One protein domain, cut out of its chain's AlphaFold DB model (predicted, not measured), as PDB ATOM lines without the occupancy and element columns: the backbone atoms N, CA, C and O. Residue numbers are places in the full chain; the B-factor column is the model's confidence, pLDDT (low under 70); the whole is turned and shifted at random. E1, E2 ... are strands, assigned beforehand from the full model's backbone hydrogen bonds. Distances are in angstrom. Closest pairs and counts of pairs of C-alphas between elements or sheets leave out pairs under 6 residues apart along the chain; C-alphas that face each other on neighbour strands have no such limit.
ATOM      1  N   LYS A 135      -7.199  30.088 -23.566       90.75
ATOM      2  CA  LYS A 135      -6.656  28.781 -23.925       90.75
ATOM      3  C   LYS A 135      -6.680  28.607 -25.445       90.75
ATOM      4  O   LYS A 135      -7.709  28.879 -26.063       90.75
ATOM      5  N   TYR A 136      -5.581  28.121 -26.011       89.75
ATOM      6  CA  TYR A 136      -5.444  27.832 -27.438       89.75
ATOM      7  C   TYR A 136      -5.050  26.383 -27.678       89.75
ATOM      8  O   TYR A 136      -4.448  25.739 -26.819       89.75
ATOM      9  N   THR A 137      -5.366  25.884 -28.866       92.12
ATOM     10  CA  THR A 137      -4.820  24.626 -29.367       92.12
ATOM     11  C   THR A 137      -3.695  24.955 -30.325       92.12
ATOM     12  O   THR A 137      -3.898  25.696 -31.286       92.12
ATOM     13  N   LEU A 138      -2.509  24.429 -30.028       92.38
ATOM     14  CA  LEU A 138      -1.370  24.463 -30.926       92.38
ATOM     15  C   LEU A 138      -1.539  23.326 -31.925       92.38
ATOM     16  O   LEU A 138      -1.564  22.147 -31.552       92.38
ATOM     17  N   TRP A 139      -1.678  23.702 -33.182       91.19
ATOM     18  CA  TRP A 139      -1.757  22.789 -34.301       91.19
ATOM     19  C   TRP A 139      -0.422  22.750 -35.020       91.19
ATOM     20  O   TRP A 139       0.270  23.762 -35.119       91.19
ATOM     21  N   GLN A 140      -0.098  21.578 -35.543       90.69
ATOM     22  CA  GLN A 140       1.041  21.353 -36.405       90.69
ATOM     23  C   GLN A 140       0.560  20.768 -37.732       90.69
ATOM     24  O   GLN A 140      -0.280  19.868 -37.761       90.69
ATOM     25  N   SER A 141       1.125  21.259 -38.827       87.12
ATOM     26  CA  SER A 141       1.059  20.643 -40.149       87.12
ATOM     27  C   SER A 141       2.489  20.392 -40.601       87.12
ATOM     28  O   SER A 141       3.304  21.303 -40.528       87.12
ATOM     29  N   ALA A 142       2.821  19.181 -41.034       82.38
ATOM     30  CA  ALA A 142       4.158  18.866 -41.531       82.38
ATOM     31  C   ALA A 142       4.039  18.153 -42.875       82.38
ATOM     32  O   ALA A 142       3.434  17.078 -42.946       82.38
ATOM     33  N   ASN A 143       4.633  18.730 -43.921       73.94
ATOM     34  CA  ASN A 143       4.525  18.220 -45.293       73.94
ATOM     35  C   ASN A 143       3.048  17.955 -45.681       73.94
ATOM     36  O   ASN A 143       2.162  18.735 -45.332       73.94
ATOM     37  N   ASP A 144       2.783  16.807 -46.313       68.44
ATOM     38  CA  ASP A 144       1.452  16.318 -46.709       68.44
ATOM     39  C   ASP A 144       0.661  15.655 -45.564       68.44
ATOM     40  O   ASP A 144      -0.373  15.017 -45.790       68.44
ATOM     41  N   SER A 145       1.150  15.734 -44.321       74.94
ATOM     42  CA  SER A 145       0.460  15.113 -43.190       74.94
ATOM     43  C   SER A 145      -0.775  15.923 -42.801       74.94
ATOM     44  O   SER A 145      -0.743  17.157 -42.819       74.94
ATOM     45  N   PRO A 146      -1.863  15.255 -42.382       81.38
ATOM     46  CA  PRO A 146      -3.023  15.957 -41.868       81.38
ATOM     47  C   PRO A 146      -2.634  16.803 -40.653       81.38
ATOM     48  O   PRO A 146      -1.826  16.397 -39.816       81.38
ATOM     49  N   LYS A 147      -3.264  17.974 -40.547       84.31
ATOM     50  CA  LYS A 147      -3.124  18.873 -39.400       84.31
ATOM     51  C   LYS A 147      -3.417  18.111 -38.103       84.31
ATOM     52  O   LYS A 147      -4.476  17.495 -37.972       84.31
ATOM     53  N   GLN A 148      -2.516  18.200 -37.131       89.38
ATOM     54  CA  GLN A 148      -2.634  17.527 -35.840       89.38
ATOM     55  C   GLN A 148      -2.580  18.541 -34.696       89.38
ATOM     56  O   GLN A 148      -1.727  19.423 -34.668       89.38
ATOM     57  N   ALA A 149      -3.477  18.395 -33.720       90.94
ATOM     58  CA  ALA A 149      -3.363  19.110 -32.457       90.94
ATOM     59  C   ALA A 149      -2.208  18.500 -31.649       90.94
ATOM     60  O   ALA A 149      -2.265  17.322 -31.287       90.94
ATOM     61  N   VAL A 150      -1.172  19.290 -31.377       92.75
ATOM     62  CA  VAL A 150       0.025  18.832 -30.649       92.75
ATOM     63  C   VAL A 150       0.008  19.234 -29.181       92.75
ATOM     64  O   VAL A 150       0.575  18.533 -28.347       92.75
ATOM     65  N   ALA A 151      -0.694  20.318 -28.842       94.44
ATOM     66  CA  ALA A 151      -0.887  20.743 -27.462       94.44
ATOM     67  C   ALA A 151      -2.156  21.581 -27.287       94.44
ATOM     68  O   ALA A 151      -2.606  22.272 -28.200       94.44
ATOM     69  N   GLN A 152      -2.700  21.573 -26.073       94.31
ATOM     70  CA  GLN A 152      -3.629  22.595 -25.604       94.31
ATOM     71  C   GLN A 152      -2.906  23.450 -24.568       94.31
ATOM     72  O   GLN A 152      -2.499  22.926 -23.538       94.31
ATOM     73  N   LEU A 153      -2.769  24.744 -24.838       92.31
ATOM     74  CA  LEU A 153      -2.015  25.688 -24.021       92.31
ATOM     75  C   LEU A 153      -2.969  26.656 -23.329       92.31
ATOM     76  O   LEU A 153      -3.581  27.509 -23.974       92.31
ATOM     77  N   GLY A 154      -3.116  26.530 -22.018       91.12
ATOM     78  CA  GLY A 154      -3.679  27.548 -21.138       91.12
ATOM     79  C   GLY A 154      -2.727  28.730 -20.941       91.12
ATOM     80  O   GLY A 154      -1.613  28.750 -21.457       91.12
ATOM     81  N   THR A 155      -3.175  29.739 -20.197       89.69
ATOM     82  CA  THR A 155      -2.362  30.929 -19.916       89.69
ATOM     83  C   THR A 155      -1.121  30.574 -19.098       89.69
ATOM     84  O   THR A 155      -1.223  29.969 -18.034       89.69
ATOM     85  N   GLY A 156       0.043  30.985 -19.593       86.75
ATOM     86  CA  GLY A 156       1.364  30.703 -19.041       86.75
ATOM     87  C   GLY A 156       1.889  29.294 -19.331       86.75
ATOM     88  O   GLY A 156       3.013  28.990 -18.933       86.75
ATOM     89  N   GLU A 157       1.113  28.429 -19.993       91.81
ATOM     90  CA  GLU A 157       1.553  27.070 -20.315       91.81
ATOM     91  C   GLU A 157       2.509  27.059 -21.510       91.81
ATOM     92  O   GLU A 157       2.462  27.919 -22.397       91.81
ATOM     93  N   THR A 158       3.381  26.052 -21.523       92.19
ATOM     94  CA  THR A 158       4.430  25.900 -22.529       92.19
ATOM     95  C   THR A 158       4.393  24.520 -23.166       92.19
ATOM     96  O   THR A 158       4.144  23.533 -22.477       92.19
ATOM     97  N   TYR A 159       4.720  24.441 -24.451       93.25
ATOM     98  CA  TYR A 159       4.946  23.187 -25.165       93.25
ATOM     99  C   TYR A 159       6.321  23.212 -25.816       93.25
ATOM    100  O   TYR A 159       6.706  24.223 -26.394       93.25
ATOM    101  N   GLU A 160       7.058  22.112 -25.708       93.06
ATOM    102  CA  GLU A 160       8.398  21.982 -26.269       93.06
ATOM    103  C   GLU A 160       8.411  20.899 -27.333       93.06
ATOM    104  O   GLU A 160       7.840  19.824 -27.141       93.06
ATOM    105  N   ILE A 161       9.093  21.169 -28.440       90.69
ATOM    106  CA  ILE A 161       9.220  20.233 -29.548       90.69
ATOM    107  C   ILE A 161      10.664  20.157 -30.019       90.69
ATOM    108  O   ILE A 161      11.372  21.163 -30.057       90.69
ATOM    109  N   ASN A 162      11.105  18.949 -30.370       90.31
ATOM    110  CA  ASN A 162      12.405  18.756 -30.991       90.31
ATOM    111  C   ASN A 162      12.324  19.216 -32.446       90.31
ATOM    112  O   ASN A 162      11.838  18.489 -33.313       90.31
ATOM    113  N   GLY A 163      12.837  20.413 -32.693       85.81
ATOM    114  CA  GLY A 163      12.860  21.043 -33.996       85.81
ATOM    115  C   GLY A 163      13.509  20.177 -35.075       85.81
ATOM    116  O   GLY A 163      12.982  20.047 -36.176       85.81
ATOM    117  N   ARG A 164      14.577  19.455 -34.723       84.94
ATOM    118  CA  ARG A 164      15.294  18.553 -35.641       84.94
ATOM    119  C   ARG A 164      14.435  17.391 -36.155       84.94
ATOM    120  O   ARG A 164      14.785  16.784 -37.160       84.94
ATOM    121  N   GLN A 165      13.343  17.055 -35.466       86.06
ATOM    122  CA  GLN A 165      12.388  16.022 -35.891       86.06
ATOM    123  C   GLN A 165      11.192  16.601 -36.656       86.06
ATOM    124  O   GLN A 165      10.429  15.855 -37.266       86.06
ATOM    125  N   THR A 166      11.032  17.922 -36.646       82.56
ATOM    126  CA  THR A 166       9.972  18.646 -37.345       82.56
ATOM    127  C   THR A 166      10.546  19.385 -38.542       82.56
ATOM    128  O   THR A 166      10.827  20.580 -38.493       82.56
ATOM    129  N   PHE A 167      10.739  18.632 -39.622       82.56
ATOM    130  CA  PHE A 167      11.147  19.162 -40.918       82.56
ATOM    131  C   PHE A 167       9.954  19.795 -41.644       82.56
ATOM    132  O   PHE A 167       8.902  19.158 -41.715       82.56
ATOM    133  N   ALA A 168      10.139  20.999 -42.200       87.12
ATOM    134  CA  ALA A 168       9.126  21.719 -42.984       87.12
ATOM    135  C   ALA A 168       7.737  21.713 -42.308       87.12
ATOM    136  O   ALA A 168       6.746  21.227 -42.861       87.12
ATOM    137  N   ALA A 169       7.696  22.181 -41.058       89.12
ATOM    138  CA  ALA A 169       6.495  22.184 -40.238       89.12
ATOM    139  C   ALA A 169       5.944  23.599 -40.057       89.12
ATOM    140  O   ALA A 169       6.684  24.534 -39.761       89.12
ATOM    141  N   MET A 170       4.627  23.722 -40.164       89.69
ATOM    142  CA  MET A 170       3.866  24.918 -39.833       89.69
ATOM    143  C   MET A 170       3.174  24.719 -38.490       89.69
ATOM    144  O   MET A 170       2.499  23.708 -38.272       89.69
ATOM    145  N   PHE A 171       3.293  25.707 -37.618       90.81
ATOM    146  CA  PHE A 171       2.601  25.775 -36.343       90.81
ATOM    147  C   PHE A 171       1.618  26.931 -36.355       90.81
ATOM    148  O   PHE A 171       1.931  28.020 -36.827       90.81
ATOM    149  N   PHE A 172       0.427  26.712 -35.812       89.56
ATOM    150  CA  PHE A 172      -0.571  27.767 -35.706       89.56
ATOM    151  C   PHE A 172      -1.473  27.563 -34.498       89.56
ATOM    152  O   PHE A 172      -1.706  26.439 -34.043       89.56
ATOM    153  N   LEU A 173      -1.985  28.667 -33.961       86.94
ATOM    154  CA  LEU A 173      -2.969  28.625 -32.888       86.94
ATOM    155  C   LEU A 173      -4.372  28.631 -33.479       86.94
ATOM    156  O   LEU A 173      -4.686  29.444 -34.339       86.94
ATOM    157  N   GLY A 174      -5.234  27.757 -32.977       81.38
ATOM    158  CA  GLY A 174      -6.649  27.722 -33.329       81.38
ATOM    159  C   GLY A 174      -7.511  27.432 -32.109       81.38
ATOM    160  O   GLY A 174      -7.033  26.919 -31.091       81.38
ATOM    161  N   SER A 175      -8.801  27.748 -32.199       75.19
ATOM    162  CA  SER A 175      -9.771  27.158 -31.280       75.19
ATOM    163  C   SER A 175      -9.934  25.661 -31.608       75.19
ATOM    164  O   SER A 175      -9.527  25.203 -32.677       75.19
ATOM    165  N   ASN A 176     -10.511  24.872 -30.696       63.03
ATOM    166  CA  ASN A 176     -10.671  23.417 -30.865       63.03
ATOM    167  C   ASN A 176     -11.474  22.994 -32.118       63.03
ATOM    168  O   ASN A 176     -11.485  21.808 -32.436       63.03
ATOM    169  N   SER A 177     -12.144  23.922 -32.806       59.09
ATOM    170  CA  SER A 177     -12.954  23.667 -34.003       59.09
ATOM    171  C   SER A 177     -12.384  24.250 -35.297       59.09
ATOM    172  O   SER A 177     -12.888  23.924 -36.368       59.09
ATOM    173  N   ASP A 178     -11.348  25.089 -35.230       60.72
ATOM    174  CA  ASP A 178     -10.970  25.957 -36.353       60.72
ATOM    175  C   ASP A 178      -9.690  25.476 -37.047       60.72
ATOM    176  O   ASP A 178      -8.772  26.249 -37.308       60.72
ATOM    177  N   SER A 179      -9.623  24.189 -37.397       57.91
ATOM    178  CA  SER A 179      -8.519  23.636 -38.207       57.91
ATOM    179  C   SER A 179      -8.452  24.222 -39.630       57.91
ATOM    180  O   SER A 179      -7.497  23.976 -40.372       57.91
ATOM    181  N   LEU A 180      -9.482  24.977 -40.018       61.16
ATOM    182  CA  LEU A 180      -9.681  25.584 -41.331       61.16
ATOM    183  C   LEU A 180      -9.724  27.115 -41.278       61.16
ATOM    184  O   LEU A 180     -10.123  27.698 -42.273       61.16
ATOM    185  N   GLY A 181      -9.410  27.746 -40.142       64.31
ATOM    186  CA  GLY A 181      -9.528  29.195 -39.957       64.31
ATOM    187  C   GLY A 181      -8.232  29.952 -40.228       64.31
ATOM    188  O   GLY A 181      -7.144  29.402 -40.076       64.31
ATOM    189  N   ASP A 182      -8.376  31.225 -40.592       71.69
ATOM    190  CA  ASP A 182      -7.266  32.159 -40.729       71.69
ATOM    191  C   ASP A 182      -6.378  32.138 -39.477       71.69
ATOM    192  O   ASP A 182      -6.875  32.285 -38.351       71.69
ATOM    193  N   ALA A 183      -5.073  31.953 -39.662       80.88
ATOM    194  CA  ALA A 183      -4.153  31.855 -38.547       80.88
ATOM    195  C   ALA A 183      -2.806  32.490 -38.854       80.88
ATOM    196  O   ALA A 183      -2.290  32.382 -39.961       80.88
ATOM    197  N   THR A 184      -2.224  33.096 -37.825       86.31
ATOM    198  CA  THR A 184      -0.805  33.429 -37.834       86.31
ATOM    199  C   THR A 184      -0.022  32.120 -37.845       86.31
ATOM    200  O   THR A 184      -0.184  31.291 -36.941       86.31
ATOM    201  N   LEU A 185       0.776  31.924 -38.889       87.31
ATOM    202  CA  LEU A 185       1.595  30.740 -39.091       87.31
ATOM    203  C   LEU A 185       3.009  31.027 -38.593       87.31
ATOM    204  O   LEU A 185       3.568  32.092 -38.844       87.31
ATOM    205  N   PHE A 186       3.578  30.062 -37.889       90.31
ATOM    206  CA  PHE A 186       5.003  29.982 -37.620       90.31
ATOM    207  C   PHE A 186       5.536  28.794 -38.408       90.31
ATOM    208  O   PHE A 186       5.243  27.642 -38.073       90.31
ATOM    209  N   GLU A 187       6.250  29.067 -39.488       88.25
ATOM    210  CA  GLU A 187       6.757  28.039 -40.386       88.25
ATOM    211  C   GLU A 187       8.220  27.782 -40.070       88.25
ATOM    212  O   GLU A 187       8.975  28.677 -39.700       88.25
ATOM    213  N   THR A 188       8.609  26.518 -40.145       88.31
ATOM    214  CA  THR A 188       9.925  26.067 -39.720       88.31
ATOM    215  C   THR A 188      10.491  25.089 -40.716       88.31
ATOM    216  O   THR A 188       9.804  24.190 -41.198       88.31
ATOM    217  N   ASN A 189      11.782  25.212 -40.981       87.38
ATOM    218  CA  ASN A 189      12.532  24.260 -41.768       87.38
ATOM    219  C   ASN A 189      13.869  23.994 -41.073       87.38
ATOM    220  O   ASN A 189      14.763  24.837 -41.047       87.38
ATOM    221  N   PHE A 190      13.992  22.810 -40.475       82.94
ATOM    222  CA  PHE A 190      15.266  22.305 -39.973       82.94
ATOM    223  C   PHE A 190      16.015  21.623 -41.116       82.94
ATOM    224  O   PHE A 190      15.774  20.461 -41.424       82.94
ATOM    225  N   GLY A 191      16.886  22.377 -41.779       71.69
ATOM    226  CA  GLY A 191      17.489  21.995 -43.051       71.69
ATOM    227  C   GLY A 191      18.815  21.240 -42.952       71.69
ATOM    228  O   GLY A 191      19.344  20.938 -41.881       71.69
ATOM    229  N   TRP A 192      19.375  20.962 -44.132       64.94
ATOM    230  CA  TRP A 192      20.716  20.401 -44.296       64.94
ATOM    231  C   TRP A 192      21.772  21.338 -43.696       64.94
ATOM    232  O   TRP A 192      21.792  22.528 -44.000       64.94
ATOM    233  N   GLY A 193      22.680  20.785 -42.886       73.69
ATOM    234  CA  GLY A 193      23.795  21.535 -42.297       73.69
ATOM    235  C   GLY A 193      23.493  22.214 -40.960       73.69
ATOM    236  O   GLY A 193      24.102  23.240 -40.674       73.69
ATOM    237  N   ASP A 194      22.569  21.667 -40.158       75.69
ATOM    238  CA  ASP A 194      22.243  22.167 -38.809       75.69
ATOM    239  C   ASP A 194      21.762  23.632 -38.795       75.69
ATOM    240  O   ASP A 194      21.959  24.380 -37.834       75.69
ATOM    241  N   LEU A 195      21.111  24.055 -39.879       81.56
ATOM    242  CA  LEU A 195      20.492  25.371 -39.994       81.56
ATOM    243  C   LEU A 195      18.995  25.289 -39.693       81.56
ATOM    244  O   LEU A 195      18.318  24.324 -40.056       81.56
ATOM    245  N   PHE A 196      18.492  26.327 -39.031       83.81
ATOM    246  CA  PHE A 196      17.080  26.502 -38.739       83.81
ATOM    247  C   PHE A 196      16.594  27.738 -39.468       83.81
ATOM    248  O   PHE A 196      17.053  28.853 -39.215       83.81
ATOM    249  N   TYR A 197      15.662  27.509 -40.376       86.19
ATOM    250  CA  TYR A 197      14.948  28.558 -41.071       86.19
ATOM    251  C   TYR A 197      13.560  28.651 -40.471       86.19
ATOM    252  O   TYR A 197      12.932  27.627 -40.187       86.19
ATOM    253  N   PHE A 198      13.086  29.873 -40.305       88.69
ATOM    254  CA  PHE A 198      11.714  30.115 -39.924       88.69
ATOM    255  C   PHE A 198      11.240  31.442 -40.496       88.69
ATOM    256  O   PHE A 198      12.038  32.332 -40.809       88.69
ATOM    257  N   ASP A 199       9.930  31.572 -40.569       85.94
ATOM    258  CA  ASP A 199       9.241  32.820 -40.823       85.94
ATOM    259  C   ASP A 199       7.891  32.833 -40.099       85.94
ATOM    260  O   ASP A 199       7.346  31.806 -39.680       85.94
ATOM    261  N   ILE A 200       7.382  34.045 -39.884       87.25
ATOM    262  CA  ILE A 200       6.021  34.266 -39.408       87.25
ATOM    263  C   ILE A 200       5.227  34.757 -40.605       87.25
ATOM    264  O   ILE A 200       5.474  35.853 -41.113       87.25
ATOM    265  N   SER A 201       4.257  33.963 -41.042       85.00
ATOM    266  CA  SER A 201       3.443  34.287 -42.202       85.00
ATOM    267  C   SER A 201       1.975  34.484 -41.827       85.00
ATOM    268  O   SER A 201       1.444  33.992 -40.827       85.00
ATOM    269  N   ILE A 202       1.323  35.318 -42.627       82.81
ATOM    270  CA  ILE A 202      -0.085  35.693 -42.515       82.81
ATOM    271  C   ILE A 202      -0.707  35.240 -43.835       82.81
ATOM    272  O   ILE A 202      -0.904  36.038 -44.751       82.81
ATOM    273  N   ILE A 203      -0.932  33.930 -43.970       71.06
ATOM    274  CA  ILE A 203      -1.519  33.332 -45.176       71.06
ATOM    275  C   ILE A 203      -2.985  32.999 -44.882       71.06
ATOM    276  O   ILE A 203      -3.265  32.271 -43.925       71.06
ATOM    277  N   PRO A 204      -3.941  33.533 -45.664       68.50
ATOM    278  CA  PRO A 204      -5.329  33.125 -45.555       68.50
ATOM    279  C   PRO A 204      -5.473  31.611 -45.692       68.50
ATOM    280  O   PRO A 204      -4.772  30.941 -46.445       68.50
ATOM    281  N   VAL A 205      -6.429  31.037 -44.986       61.25
ATOM    282  CA  VAL A 205      -6.822  29.650 -45.252       61.25
ATOM    283  C   VAL A 205      -7.547  29.555 -46.591       61.25
ATOM    284  O   VAL A 205      -8.368  30.403 -46.931       61.25
ATOM    285  N   GLY A 206      -7.273  28.492 -47.350       58.59
ATOM    286  CA  GLY A 206      -7.896  28.278 -48.662       58.59
ATOM    287  C   GLY A 206      -7.154  28.928 -49.828       58.59
ATOM    288  O   GLY A 206      -7.684  28.954 -50.933       58.59
ATOM    289  N   HIS A 219     -10.805  37.434 -45.925       61.34
ATOM    290  CA  HIS A 219     -10.055  36.579 -45.017       61.34
ATOM    291  C   HIS A 219      -9.093  37.446 -44.205       61.34
ATOM    292  O   HIS A 219      -8.399  38.307 -44.752       61.34
ATOM    293  N   TYR A 220      -9.099  37.273 -42.890       64.31
ATOM    294  CA  TYR A 220      -8.192  37.960 -41.980       64.31
ATOM    295  C   TYR A 220      -7.179  36.940 -41.504       64.31
ATOM    296  O   TYR A 220      -7.344  36.413 -40.415       64.31
ATOM    297  N   ALA A 221      -6.134  36.705 -42.296       71.44
ATOM    298  CA  ALA A 221      -5.046  35.739 -42.086       71.44
ATOM    299  C   ALA A 221      -4.248  35.871 -40.761       71.44
ATOM    300  O   ALA A 221      -3.197  35.267 -40.584       71.44
ATOM    301  N   PHE A 222      -4.726  36.682 -39.821       81.44
ATOM    302  CA  PHE A 222      -4.129  36.964 -38.530       81.44
ATOM    303  C   PHE A 222      -5.168  36.751 -37.428       81.44
ATOM    304  O   PHE A 222      -6.208  37.418 -37.403       81.44
ATOM    305  N   ASN A 223      -4.865  35.878 -36.468       80.56
ATOM    306  CA  ASN A 223      -5.782  35.561 -35.371       80.56
ATOM    307  C   ASN A 223      -5.207  35.857 -33.980       80.56
ATOM    308  O   ASN A 223      -5.924  36.379 -33.119       80.56
ATOM    309  N   VAL A 224      -3.926  35.566 -33.759       83.69
ATOM    310  CA  VAL A 224      -3.240  35.738 -32.479       83.69
ATOM    311  C   VAL A 224      -1.917  36.457 -32.731       83.69
ATOM    312  O   VAL A 224      -1.152  36.020 -33.586       83.69
ATOM    313  N   PRO A 225      -1.622  37.557 -32.012       84.38
ATOM    314  CA  PRO A 225      -0.289  38.142 -32.036       84.38
ATOM    315  C   PRO A 225       0.755  37.098 -31.657       84.38
ATOM    316  O   PRO A 225       0.590  36.392 -30.670       84.38
ATOM    317  N   ALA A 226       1.825  37.024 -32.434       83.31
ATOM    318  CA  ALA A 226       2.962  36.169 -32.156       83.31
ATOM    319  C   ALA A 226       4.222  37.024 -32.091       83.31
ATOM    320  O   ALA A 226       4.327  38.037 -32.785       83.31
ATOM    321  N   HIS A 227       5.162  36.631 -31.245       82.31
ATOM    322  CA  HIS A 227       6.512  37.165 -31.248       82.31
ATOM    323  C   HIS A 227       7.503  36.024 -31.108       82.31
ATOM    324  O   HIS A 227       7.286  35.082 -30.341       82.31
ATOM    325  N   ASP A 228       8.602  36.141 -31.840       76.81
ATOM    326  CA  ASP A 228       9.695  35.198 -31.735       76.81
ATOM    327  C   ASP A 228      10.843  35.784 -30.910       76.81
ATOM    328  O   ASP A 228      11.215  36.962 -31.009       76.81
ATOM    329  N   CYS A 229      11.380  34.947 -30.037       78.31
ATOM    330  CA  CYS A 229      12.488  35.262 -29.169       78.31
ATOM    331  C   CYS A 229      13.581  34.219 -29.349       78.31
ATOM    332  O   CYS A 229      13.421  33.047 -29.012       78.31
ATOM    333  N   HIS A 230      14.755  34.683 -29.757       70.94
ATOM    334  CA  HIS A 230      15.940  33.846 -29.772       70.94
ATOM    335  C   HIS A 230      16.644  33.899 -28.431       70.94
ATOM    336  O   HIS A 230      16.793  34.960 -27.812       70.94
ATOM    337  N   ALA A 231      17.140  32.744 -28.014       66.69
ATOM    338  CA  ALA A 231      18.100  32.665 -26.938       66.69
ATOM    339  C   ALA A 231      19.340  31.924 -27.427       66.69
ATOM    340  O   ALA A 231      19.277  30.807 -27.942       66.69
ATOM    341  N   ILE A 232      20.472  32.592 -27.254       63.72
ATOM    342  CA  ILE A 232      21.799  32.061 -27.540       63.72
ATOM    343  C   ILE A 232      22.339  31.495 -26.227       63.72
ATOM    344  O   ILE A 232      22.442  32.233 -25.241       63.72
ATOM    345  N   GLN A 233      22.650  30.197 -26.187       57.22
ATOM    346  CA  GLN A 233      23.391  29.609 -25.073       57.22
ATOM    347  C   GLN A 233      24.887  29.659 -25.373       57.22
ATOM    348  O   GLN A 233      25.454  28.714 -25.896       57.22
ATOM    349  N   ASP A 234      25.554  30.746 -24.989       59.19
ATOM    350  CA  ASP A 234      27.012  30.711 -24.865       59.19
ATOM    351  C   ASP A 234      27.353  30.091 -23.501       59.19
ATOM    352  O   ASP A 234      26.865  30.557 -22.462       59.19
ATOM    353  N   GLY A 235      28.163  29.026 -23.502       54.12
ATOM    354  CA  GLY A 235      28.425  28.072 -22.414       54.12
ATOM    355  C   GLY A 235      28.948  28.629 -21.081       54.12
ATOM    356  O   GLY A 235      29.430  27.867 -20.243       54.12
ATOM    357  N   ARG A 236      28.874  29.942 -20.840       50.22
ATOM    358  CA  ARG A 236      29.161  30.577 -19.545       50.22
ATOM    359  C   ARG A 236      28.170  31.659 -19.112       50.22
ATOM    360  O   ARG A 236      28.251  32.078 -17.958       50.22
ATOM    361  N   ARG A 237      27.245  32.118 -19.964       48.66
ATOM    362  CA  ARG A 237      26.233  33.134 -19.617       48.66
ATOM    363  C   ARG A 237      24.968  32.949 -20.459       48.66
ATOM    364  O   ARG A 237      24.934  33.301 -21.628       48.66
ATOM    365  N   GLN A 238      23.897  32.481 -19.823       49.72
ATOM    366  CA  GLN A 238      22.545  32.782 -20.300       49.72
ATOM    367  C   GLN A 238      22.349  34.304 -20.243       49.72
ATOM    368  O   GLN A 238      22.829  34.912 -19.287       49.72
ATOM    369  N   LEU A 239      21.590  34.867 -21.191       50.94
ATOM    370  CA  LEU A 239      21.000  36.224 -21.210       50.94
ATOM    371  C   LEU A 239      21.520  37.157 -22.314       50.94
ATOM    372  O   LEU A 239      21.977  38.265 -22.046       50.94
ATOM    373  N   GLN A 240      21.273  36.796 -23.569       44.22
ATOM    374  CA  GLN A 240      20.655  37.765 -24.474       44.22
ATOM    375  C   GLN A 240      19.404  37.124 -25.068       44.22
ATOM    376  O   GLN A 240      19.476  36.278 -25.953       44.22
ATOM    377  N   LYS A 241      18.246  37.492 -24.504       53.56
ATOM    378  CA  LYS A 241      16.963  37.295 -25.172       53.56
ATOM    379  C   LYS A 241      16.816  38.448 -26.147       53.56
ATOM    380  O   LYS A 241      16.455  39.549 -25.735       53.56
ATOM    381  N   THR A 242      17.123  38.206 -27.411       48.66
ATOM    382  CA  THR A 242      16.727  39.135 -28.465       48.66
ATOM    383  C   THR A 242      15.352  38.681 -28.919       48.66
ATOM    384  O   THR A 242      15.222  37.758 -29.716       48.66
ATOM    385  N   CYS A 243      14.322  39.281 -28.330       52.28
ATOM    386  CA  CYS A 243      12.979  39.189 -28.877       52.28
ATOM    387  C   CYS A 243      12.886  40.215 -29.999       52.28
ATOM    388  O   CYS A 243      12.982  41.419 -29.743       52.28
ATOM    389  N   LEU A 244      12.726  39.740 -31.230       51.16
ATOM    390  CA  LEU A 244      12.298  40.598 -32.323       51.16
ATOM    391  C   LEU A 244      10.826  40.898 -32.056       51.16
ATOM    392  O   LEU A 244       9.932  40.107 -32.342       51.16
ATOM    393  N   LEU A 245      10.579  42.031 -31.397       42.62
ATOM    394  CA  LEU A 245       9.231  42.551 -31.227       42.62
ATOM    395  C   LEU A 245       8.794  43.162 -32.562       42.62
ATOM    396  O   LEU A 245       8.732  44.383 -32.707       42.62
ATOM    397  N   GLU A 246       8.512  42.321 -33.552       45.88
ATOM    398  CA  GLU A 246       7.843  42.768 -34.766       45.88
ATOM    399  C   GLU A 246       6.372  42.998 -34.443       45.88
ATOM    400  O   GLU A 246       5.515  42.118 -34.410       45.88
ATOM    401  N   TYR A 247       6.099  44.243 -34.077       39.75
ATOM    402  CA  TYR A 247       4.786  44.699 -33.687       39.75
ATOM    403  C   TYR A 247       3.898  44.791 -34.942       39.75
ATOM    404  O   TYR A 247       3.753  45.861 -35.533       39.75
ATOM    405  N   PHE A 248       3.229  43.698 -35.327       44.06
ATOM    406  CA  PHE A 248       2.172  43.684 -36.358       44.06
ATOM    407  C   PHE A 248       0.876  44.398 -35.902       44.06
ATOM    408  O   PHE A 248      -0.245  43.977 -36.177       44.06
ATOM    409  N   GLN A 249       0.982  45.525 -35.195       37.25
ATOM    410  CA  GLN A 249      -0.176  46.346 -34.820       37.25
ATOM    411  C   GLN A 249      -0.610  47.338 -35.904       37.25
ATOM    412  O   GLN A 249      -1.561  48.092 -35.698       37.25
ATOM    413  N   LEU A 265      12.365  36.960 -44.454       41.69
ATOM    414  CA  LEU A 265      13.087  35.719 -44.170       41.69
ATOM    415  C   LEU A 265      14.225  36.010 -43.186       41.69
ATOM    416  O   LEU A 265      15.153  36.760 -43.499       41.69
ATOM    417  N   SER A 266      14.171  35.383 -42.012       50.41
ATOM    418  CA  SER A 266      15.240  35.434 -41.012       50.41
ATOM    419  C   SER A 266      16.087  34.157 -41.055       50.41
ATOM    420  O   SER A 266      15.574  33.058 -41.249       50.41
ATOM    421  N   PHE A 267      17.406  34.289 -40.873       39.66
ATOM    422  CA  PHE A 267      18.362  33.175 -40.974       39.66
ATOM    423  C   PHE A 267      19.110  32.970 -39.655       39.66
ATOM    424  O   PHE A 267      19.715  33.923 -39.163       39.66
ATOM    425  N   LEU A 268      19.149  31.736 -39.126       52.34
ATOM    426  CA  LEU A 268      20.002  31.374 -37.984       52.34
ATOM    427  C   LEU A 268      20.655  29.986 -38.118       52.34
ATOM    428  O   LEU A 268      20.106  29.039 -38.682       52.34
ATOM    429  N   ARG A 269      21.854  29.869 -37.539       46.62
ATOM    430  CA  ARG A 269      22.603  28.614 -37.377       46.62
ATOM    431  C   ARG A 269      22.318  28.021 -35.996       46.62
ATOM    432  O   ARG A 269      22.254  28.776 -35.035       46.62
ATOM    433  N   VAL A 270      22.109  26.705 -35.886       51.34
ATOM    434  CA  VAL A 270      21.493  26.065 -34.695       51.34
ATOM    435  C   VAL A 270      22.503  25.562 -33.675       51.34
ATOM    436  O   VAL A 270      22.086  25.074 -32.630       51.34
ATOM    437  N   ASP A 271      23.804  25.682 -33.935       48.91
ATOM    438  CA  ASP A 271      24.820  24.928 -33.187       48.91
ATOM    439  C   ASP A 271      24.706  25.077 -31.646       48.91
ATOM    440  O   ASP A 271      24.925  24.087 -30.958       48.91
ATOM    441  N   ASP A 272      24.196  26.208 -31.118       48.75
ATOM    442  CA  ASP A 272      23.862  26.411 -29.689       48.75
ATOM    443  C   ASP A 272      22.556  27.213 -29.424       48.75
ATOM    444  O   ASP A 272      22.419  27.939 -28.429       48.75
ATOM    445  N   HIS A 273      21.573  27.133 -30.326       51.72
ATOM    446  CA  HIS A 273      20.409  28.032 -30.313       51.72
ATOM    447  C   HIS A 273      19.078  27.323 -30.045       51.72
ATOM    448  O   HIS A 273      18.867  26.167 -30.420       51.72
ATOM    449  N   PHE A 274      18.156  28.050 -29.407       50.66
ATOM    450  CA  PHE A 274      16.759  27.649 -29.267       50.66
ATOM    451  C   PHE A 274      15.812  28.809 -29.565       50.66
ATOM    452  O   PHE A 274      16.151  29.982 -29.365       50.66
ATOM    453  N   VAL A 275      14.616  28.457 -30.031       55.72
ATOM    454  CA  VAL A 275      13.596  29.404 -30.491       55.72
ATOM    455  C   VAL A 275      12.422  29.368 -29.522       55.72
ATOM    456  O   VAL A 275      11.889  28.300 -29.198       55.72
ATOM    457  N   LEU A 276      12.075  30.535 -28.992       50.16
ATOM    458  CA  LEU A 276      10.973  30.728 -28.068       50.16
ATOM    459  C   LEU A 276       9.881  31.512 -28.785       50.16
ATOM    460  O   LEU A 276       9.903  32.740 -28.814       50.16
ATOM    461  N   LEU A 277       8.883  30.785 -29.270       54.16
ATOM    462  CA  LEU A 277       7.667  31.388 -29.775       54.16
ATOM    463  C   LEU A 277       6.797  31.766 -28.579       54.16
ATOM    464  O   LEU A 277       6.338  30.907 -27.823       54.16
ATOM    465  N   SER A 278       6.576  33.054 -28.392       53.75
ATOM    466  CA  SER A 278       5.743  33.573 -27.322       53.75
ATOM    467  C   SER A 278       4.544  34.290 -27.939       53.75
ATOM    468  O   SER A 278       4.664  35.021 -28.919       53.75
ATOM    469  N   LEU A 279       3.355  33.976 -27.429       52.31
ATOM    470  CA  LEU A 279       2.070  34.251 -28.082       52.31
ATOM    471  C   LEU A 279       1.173  35.054 -27.141       52.31
ATOM    472  O   LEU A 279       0.842  34.527 -26.053       52.31
TER     473      LEU A 279
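AT A GLANCE: This is residues 135 to 206, 219 to 249 and 265 to 279 of the 279 residues of an uncharacterized protein of Aphanomyces euteiches (UniProt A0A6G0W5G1). A strongly twisted, curled sheet of six strands makes one long wall, and a smaller sheet of three strands, E8 E7 E10, lies over part of one face, so that the two are only partly face to face. The lone strand E3 stands between the E2 edge of the wall and E10, and E9 leads by a tight link into E10. The printed part has 118 residues, with ten named strands in the order E1 to E10 and no named helix: the class is all strand. The large sheet runs E2 E1 E4 E5 E6 E9, and both sheets are antiparallel throughout. The whole is compact, with a radius of gyration of the C-alphas of 14.5 A and spans of 45 by 30 by 25 A.

IN THESE COORDINATES: Start with the large sheet. Find C-alpha 136 at (-5.444, 27.832, -27.438); from there E1, residues 136 to 142, runs 19.3 A. E2 is residues 148 to 153, and E4 is residues 169 to 174. E5, residues 183 to 190, covers 21.7 A. E6, residues 195 to 203, is the longest strand and runs 24.0 A from C-alpha 195 at (20.492, 25.371, -39.994). E9 is residues 266 to 269. In the small sheet find E7, residues 227 to 232, 16.5 A; E8, residues 241 to 244; and E10, residues 273 to 278, 16.0 A, ending at C-alpha 278 at (5.743, 33.573, -27.322). E3, residues 158 to 162, pairs with no named strand.

HOW THE PARTS SIT: From edge to edge of the large sheet the strands' lines turn by 89 degrees. Look first at E4, E5 and E6, a meander, each strand the antiparallel neighbour of the one before: N 171 and O 186 are 2.8 A apart, and N 189 and O 197 2.8 A. E1 is the antiparallel neighbour of E4, with N 139 and O 172 at 2.9 A. E1 and E2 form a hairpin, with N 138 and O 151 at 2.8 A. At the other edge E9 pairs with E6 through N 196 and O 268, 3.2 A. E9 and E10 meet only through their link. E10 is the antiparallel neighbour of E7, with N 276 and O 229 at 2.8 A, and E7 and E8 form a hairpin, with N 230 and O 242 at 3.1 A. E5 and E10 are only just apart, 8.4 A at the closest. E3 and E10 are near each other; the closest C-alphas of E2 and E3, those of Ala 151 and Tyr 159, are 6.7 A apart.

THE WHOLE: The two C-alphas farthest apart, those of Gly 206 and Arg 236, are 47.2 A from each other. Residues 207 to 218 are not printed, a gap of 9.3 A between C-alphas 206 and 219, nor are residues 250 to 264, a gap of 19.4 A between C-alphas 249 and 265. Of the links that are printed whole, none is long. The mean pLDDT of the printed part is 72.6, and 47 residues are under 70, among them 231 to 249 and 265 to 279.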